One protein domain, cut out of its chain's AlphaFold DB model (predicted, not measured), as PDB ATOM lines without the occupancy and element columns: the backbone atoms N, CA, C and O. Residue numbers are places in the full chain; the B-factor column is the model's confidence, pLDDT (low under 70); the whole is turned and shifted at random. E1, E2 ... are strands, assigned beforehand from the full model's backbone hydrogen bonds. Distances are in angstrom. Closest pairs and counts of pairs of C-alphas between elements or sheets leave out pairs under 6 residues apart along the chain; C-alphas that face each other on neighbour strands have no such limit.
ATOM      1  N   GLU A 436     122.279 123.296 156.398       96.06
ATOM      2  CA  GLU A 436     122.308 123.913 157.737       96.06
ATOM      3  C   GLU A 436     122.112 122.889 158.867       96.06
ATOM      4  O   GLU A 436     122.811 122.913 159.875       96.06
ATOM      5  N   ALA A 437     121.215 121.919 158.670       96.52
ATOM      6  CA  ALA A 437     120.935 120.855 159.635       96.52
ATOM      7  C   ALA A 437     121.969 119.704 159.608       96.52
ATOM      8  O   ALA A 437     121.784 118.675 160.263       96.52
ATOM      9  N   CYS A 438     123.057 119.828 158.838       96.50
ATOM     10  CA  CYS A 438     124.012 118.745 158.615       96.50
ATOM     11  C   CYS A 438     125.056 118.607 159.736       96.50
ATOM     12  O   CYS A 438     126.206 119.027 159.597       96.50
ATOM     13  N   LYS A 439     124.683 117.909 160.812       96.01
ATOM     14  CA  LYS A 439     125.595 117.479 161.893       96.01
ATOM     15  C   LYS A 439     126.447 116.244 161.531       96.01
ATOM     16  O   LYS A 439     126.738 115.425 162.392       96.01
ATOM     17  N   ALA A 440     126.793 116.058 160.256       95.27
ATOM     18  CA  ALA A 440     127.613 114.931 159.805       95.27
ATOM     19  C   ALA A 440     129.081 115.354 159.666       95.27
ATOM     20  O   ALA A 440     129.384 116.246 158.866       95.27
ATOM     21  N   ASP A 441     129.978 114.688 160.394       94.69
ATOM     22  CA  ASP A 441     131.421 114.933 160.329       94.69
ATOM     23  C   ASP A 441     131.992 114.501 158.972       94.69
ATOM     24  O   ASP A 441     131.952 113.328 158.594       94.69
ATOM     25  N   LEU A 442     132.515 115.462 158.208       95.05
ATOM     26  CA  LEU A 442     133.050 115.225 156.857       95.05
ATOM     27  C   LEU A 442     134.576 115.103 156.870       95.05
ATOM     28  O   LEU A 442     135.279 115.796 156.128       95.05
ATOM     29  N   ASP A 443     135.072 114.225 157.740       95.88
ATOM     30  CA  ASP A 443     136.497 114.015 157.971       95.88
ATOM     31  C   ASP A 443     137.103 113.104 156.896       95.88
ATOM     32  O   ASP A 443     136.760 111.926 156.738       95.88
ATOM     33  N   CYS A 444     138.037 113.660 156.125       97.10
ATOM     34  CA  CYS A 444     138.684 112.946 155.040       97.10
ATOM     35  C   CYS A 444     139.943 112.215 155.520       97.10
ATOM     36  O   CYS A 444     141.030 112.793 155.538       97.10
ATOM     37  N   TYR A 445     139.839 110.910 155.783       95.97
ATOM     38  CA  TYR A 445     140.998 110.074 156.141       95.97
ATOM     39  C   TYR A 445     142.106 110.010 155.067       95.97
ATOM     40  O   TYR A 445     143.206 109.559 155.363       95.97
ATOM     41  N   VAL A 446     141.846 110.447 153.825       96.45
ATOM     42  CA  VAL A 446     142.835 110.440 152.725       96.45
ATOM     43  C   VAL A 446     143.739 111.678 152.742       96.45
ATOM     44  O   VAL A 446     144.903 111.576 152.377       96.45
ATOM     45  N   CYS A 447     143.231 112.840 153.169       97.05
ATOM     46  CA  CYS A 447     144.019 114.083 153.261       97.05
ATOM     47  C   CYS A 447     144.160 114.630 154.692       97.05
ATOM     48  O   CYS A 447     144.730 115.701 154.883       97.05
ATOM     49  N   ASN A 448     143.613 113.916 155.679       95.94
ATOM     50  CA  ASN A 448     143.526 114.283 157.095       95.94
ATOM     51  C   ASN A 448     142.904 115.671 157.374       95.94
ATOM     52  O   ASN A 448     143.153 116.272 158.417       95.94
ATOM     53  N   LYS A 449     142.088 116.198 156.449       96.36
ATOM     54  CA  LYS A 449     141.347 117.454 156.642       96.36
ATOM     55  C   LYS A 449     139.952 117.165 157.189       96.36
ATOM     56  O   LYS A 449     139.188 116.408 156.583       96.36
ATOM     57  N   LYS A 450     139.634 117.789 158.323       95.94
ATOM     58  CA  LYS A 450     138.355 117.638 159.023       95.94
ATOM     59  C   LYS A 450     137.247 118.481 158.405       95.94
ATOM     60  O   LYS A 450     137.516 119.575 157.923       95.94
ATOM     61  N   ASN A 451     136.017 117.981 158.430       93.11
ATOM     62  CA  ASN A 451     134.791 118.656 157.982       93.11
ATOM     63  C   ASN A 451     134.740 119.251 156.549       93.11
ATOM     64  O   ASN A 451     133.717 119.829 156.181       93.11
ATOM     65  N   ILE A 452     135.758 119.067 155.695       93.01
ATOM     66  CA  ILE A 452     135.755 119.612 154.320       93.01
ATOM     67  C   ILE A 452     135.007 118.699 153.336       93.01
ATOM     68  O   ILE A 452     134.276 119.189 152.475       93.01
ATOM     69  N   HIS A 453     135.219 117.379 153.384       93.86
ATOM     70  CA  HIS A 453     134.654 116.460 152.389       93.86
ATOM     71  C   HIS A 453     134.735 114.981 152.789       93.86
ATOM     72  O   HIS A 453     135.721 114.505 153.339       93.86
ATOM     73  N   ILE A 454     133.733 114.208 152.362       94.65
ATOM     74  CA  ILE A 454     133.746 112.738 152.420       94.65
ATOM     75  C   ILE A 454     134.978 112.200 151.671       94.65
ATOM     76  O   ILE A 454     135.262 112.647 150.558       94.65
ATOM     77  N   ALA A 455     135.660 111.186 152.210       95.03
ATOM     78  CA  ALA A 455     136.846 110.579 151.594       95.03
ATOM     79  C   ALA A 455     136.663 110.146 150.123       95.03
ATOM     80  O   ALA A 455     137.531 110.412 149.298       95.03
ATOM     81  N   ALA A 456     135.496 109.605 149.752       93.10
ATOM     82  CA  ALA A 456     135.148 109.254 148.365       93.10
ATOM     83  C   ALA A 456     135.017 110.461 147.400       93.10
ATOM     84  O   ALA A 456     134.742 110.291 146.213       93.10
ATOM     85  N   LYS A 457     135.165 111.689 147.907       94.21
ATOM     86  CA  LYS A 457     135.166 112.965 147.175       94.21
ATOM     87  C   LYS A 457     136.537 113.668 147.245       94.21
ATOM     88  O   LYS A 457     136.639 114.800 146.778       94.21
ATOM     89  N   CYS A 458     137.558 113.040 147.845       96.59
ATOM     90  CA  CYS A 458     138.841 113.678 148.143       96.59
ATOM     91  C   CYS A 458     139.553 114.199 146.882       96.59
ATOM     92  O   CYS A 458     139.748 113.417 145.949       96.59
ATOM     93  N   PRO A 459     140.013 115.468 146.857       95.20
ATOM     94  CA  PRO A 459     140.825 115.990 145.760       95.20
ATOM     95  C   PRO A 459     142.079 115.152 145.485       95.20
ATOM     96  O   PRO A 459     142.405 114.936 144.325       95.20
ATOM     97  N   LEU A 460     142.717 114.580 146.516       95.41
ATOM     98  CA  LEU A 460     143.897 113.718 146.347       95.41
ATOM     99  C   LEU A 460     143.603 112.407 145.591       95.41
ATOM    100  O   LEU A 460     144.520 111.825 145.030       95.41
ATOM    101  N   LEU A 461     142.341 111.954 145.545       94.83
ATOM    102  CA  LEU A 461     141.910 110.813 144.717       94.83
ATOM    103  C   LEU A 461     141.504 111.222 143.289       94.83
ATOM    104  O   LEU A 461     141.206 110.353 142.473       94.83
ATOM    105  N   LYS A 462     141.441 112.529 143.003       94.28
ATOM    106  CA  LYS A 462     141.240 113.084 141.656       94.28
ATOM    107  C   LYS A 462     142.539 113.522 140.987       94.28
ATOM    108  O   LYS A 462     142.548 113.654 139.768       94.28
ATOM    109  N   MET A 463     143.595 113.781 141.762       91.26
ATOM    110  CA  MET A 463     144.935 113.946 141.204       91.26
ATOM    111  C   MET A 463     145.310 112.669 140.455       91.26
ATOM    112  O   MET A 463     144.937 111.568 140.872       91.26
ATOM    113  N   GLU A 464     146.035 112.814 139.352       92.08
ATOM    114  CA  GLU A 464     146.501 111.658 138.597       92.08
ATOM    115  C   GLU A 464     147.367 110.780 139.502       92.08
ATOM    116  O   GLU A 464     148.201 111.269 140.271       92.08
ATOM    117  N   LYS A 465     147.113 109.467 139.478       89.66
ATOM    118  CA  LYS A 465     147.835 108.526 140.335       89.66
ATOM    119  C   LYS A 465     149.324 108.634 139.980       89.66
ATOM    120  O   LYS A 465     149.642 108.331 138.831       89.66
ATOM    121  N   PRO A 466     150.219 108.985 140.926       86.54
ATOM    122  CA  PRO A 466     151.626 109.199 140.617       86.54
ATOM    123  C   PRO A 466     152.202 107.939 139.976       86.54
ATOM    124  O   PRO A 466     152.240 106.864 140.589       86.54
ATOM    125  N   SER A 467     152.582 108.076 138.709       87.83
ATOM    126  CA  SER A 467     153.262 107.030 137.966       87.83
ATOM    127  C   SER A 467     154.706 106.954 138.454       87.83
ATOM    128  O   SER A 467     155.304 107.962 138.829       87.83
ATOM    129  N   ALA A 468     155.270 105.753 138.488       87.42
ATOM    130  CA  ALA A 468     156.662 105.549 138.854       87.42
ATOM    131  C   ALA A 468     157.276 104.545 137.887       87.42
ATOM    132  O   ALA A 468     156.828 103.399 137.804       87.42
ATOM    133  N   ALA A 469     158.303 104.986 137.168       88.59
ATOM    134  CA  ALA A 469     159.145 104.113 136.382       88.59
ATOM    135  C   ALA A 469     160.058 103.347 137.341       88.59
ATOM    136  O   ALA A 469     160.576 103.899 138.315       88.59
ATOM    137  N   MET A 470     160.256 102.060 137.071       85.50
ATOM    138  CA  MET A 470     161.358 101.325 137.676       85.50
ATOM    139  C   MET A 470     162.575 101.503 136.779       85.50
ATOM    140  O   MET A 470     162.552 101.099 135.618       85.50
ATOM    141  N   SER A 471     163.621 102.111 137.324       85.11
ATOM    142  CA  SER A 471     164.891 102.330 136.639       85.11
ATOM    143  C   SER A 471     166.012 101.731 137.479       85.11
ATOM    144  O   SER A 471     166.061 101.912 138.694       85.11
ATOM    145  N   GLY A 472     166.894 100.977 136.837       88.92
ATOM    146  CA  GLY A 472     167.970 100.240 137.490       88.92
ATOM    147  C   GLY A 472     168.849  99.564 136.448       88.92
ATOM    148  O   GLY A 472     168.416  99.358 135.312       88.92
ATOM    149  N   PHE A 473     170.080  99.233 136.826       79.58
ATOM    150  CA  PHE A 473     171.039  98.562 135.950       79.58
ATOM    151  C   PHE A 473     171.225  97.110 136.389       79.58
ATOM    152  O   PHE A 473     171.513  96.825 137.550       79.58
ATOM    153  N   ALA A 474     171.090  96.175 135.449       76.39
ATOM    154  CA  ALA A 474     171.289  94.752 135.705       76.39
ATOM    155  C   ALA A 474     172.786  94.389 135.675       76.39
ATOM    156  O   ALA A 474     173.276  93.832 134.696       76.39
ATOM    157  N   LYS A 475     173.528  94.723 136.742       81.04
ATOM    158  CA  LYS A 475     174.927  94.296 136.914       81.04
ATOM    159  C   LYS A 475     175.278  94.055 138.385       81.04
ATOM    160  O   LYS A 475     175.560  95.003 139.105       81.04
ATOM    161  N   ASN A 476     175.307  92.777 138.771       72.26
ATOM    162  CA  ASN A 476     175.796  92.164 140.022       72.26
ATOM    163  C   ASN A 476     175.217  92.660 141.370       72.26
ATOM    164  O   ASN A 476     175.123  91.860 142.292       72.26
ATOM    165  N   GLU A 477     174.746  93.901 141.478       77.56
ATOM    166  CA  GLU A 477     174.048  94.462 142.640       77.56
ATOM    167  C   GLU A 477     172.709  95.055 142.167       77.56
ATOM    168  O   GLU A 477     172.614  96.217 141.769       77.56
ATOM    169  N   LEU A 478     171.666  94.215 142.127       69.66
ATOM    170  CA  LEU A 478     170.360  94.531 141.525       69.66
ATOM    171  C   LEU A 478     169.566  95.586 142.317       69.66
ATOM    172  O   LEU A 478     168.631  95.275 143.057       69.66
ATOM    173  N   CYS A 479     169.901  96.855 142.107       76.96
ATOM    174  CA  CYS A 479     169.158  98.002 142.608       76.96
ATOM    175  C   CYS A 479     168.167  98.535 141.554       76.96
ATOM    176  O   CYS A 479     168.540  98.957 140.459       76.96
ATOM    177  N   PHE A 480     166.878  98.547 141.910       83.20
ATOM    178  CA  PHE A 480     165.827  99.234 141.156       83.20
ATOM    179  C   PHE A 480     165.309 100.414 141.972       83.20
ATOM    180  O   PHE A 480     164.680 100.234 143.017       83.20
ATOM    181  N   PHE A 481     165.515 101.622 141.465       85.46
ATOM    182  CA  PHE A 481     164.960 102.834 142.045       85.46
ATOM    183  C   PHE A 481     163.608 103.135 141.392       85.46
ATOM    184  O   PHE A 481     163.431 103.016 140.176       85.46
ATOM    185  N   ARG A 482     162.624 103.522 142.209       86.33
ATOM    186  CA  ARG A 482     161.351 104.055 141.712       86.33
ATOM    187  C   ARG A 482     161.538 105.531 141.408       86.33
ATOM    188  O   ARG A 482     161.445 106.352 142.316       86.33
ATOM    189  N   ILE A 483     161.788 105.853 140.146       87.57
ATOM    190  CA  ILE A 483     161.786 107.238 139.684       87.57
ATOM    191  C   ILE A 483     160.316 107.642 139.500       87.57
ATOM    192  O   ILE A 483     159.625 107.026 138.682       87.57
ATOM    193  N   PRO A 484     159.789 108.621 140.258       86.02
ATOM    194  CA  PRO A 484     158.455 109.142 139.994       86.02
ATOM    195  C   PRO A 484     158.445 109.771 138.599       86.02
ATOM    196  O   PRO A 484     159.226 110.677 138.316       86.02
ATOM    197  N   VAL A 485     157.553 109.294 137.732       81.66
ATOM    198  CA  VAL A 485     157.272 109.948 136.453       81.66
ATOM    199  C   VAL A 485     156.347 111.113 136.765       81.66
ATOM    200  O   VAL A 485     155.124 111.026 136.657       81.66
TER     201      VAL A 485
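What this domain is: This is residues 436 to 485 of the 702 residues of an uncharacterized protein of Zea mays (UniProt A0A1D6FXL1). This is a drawn-out rod with little regular structure: a long stretch without named elements, residues 436 to 466, which folds back on itself after Cys 447 before it runs on, leads into a two-stranded antiparallel hairpin, E1 then E2, at the other end. The printed part has 50 residues, of which 12 are in named elements, with no named helix; the class is all strand. It is extended, with a radius of gyration of the C-alphas of 19.1 A and spans of 65 by 17 by 11 A.

Where its parts are: Start at C-alpha 436, at (122.308, 123.913, 157.737), and go on to C-alpha 467 at (153.262, 107.030, 137.966), where E1, residues 467 to 472, begins; it is 16.2 A long. E2, residues 480 to 485, is 14.5 A long and ends at C-alpha 485, at (157.272, 109.948, 136.453).

How they stand to each other: E1 and E2 form a hairpin, antiparallel at 147 degrees between their directions. Look at C-alphas 468 and 484, which face each other at 4.2 A. N 485 and O 467, 2.8 A apart, are within hydrogen-bond range.

The domain as a whole: The C-alphas farthest apart, of Ala 437 and Asn 476, are 64.9 A apart. The printed part has no cut, and the link from E1 to E2, 7 residues, is short. Mean pLDDT of the printed part is 90.0; Leu 478 is under 70.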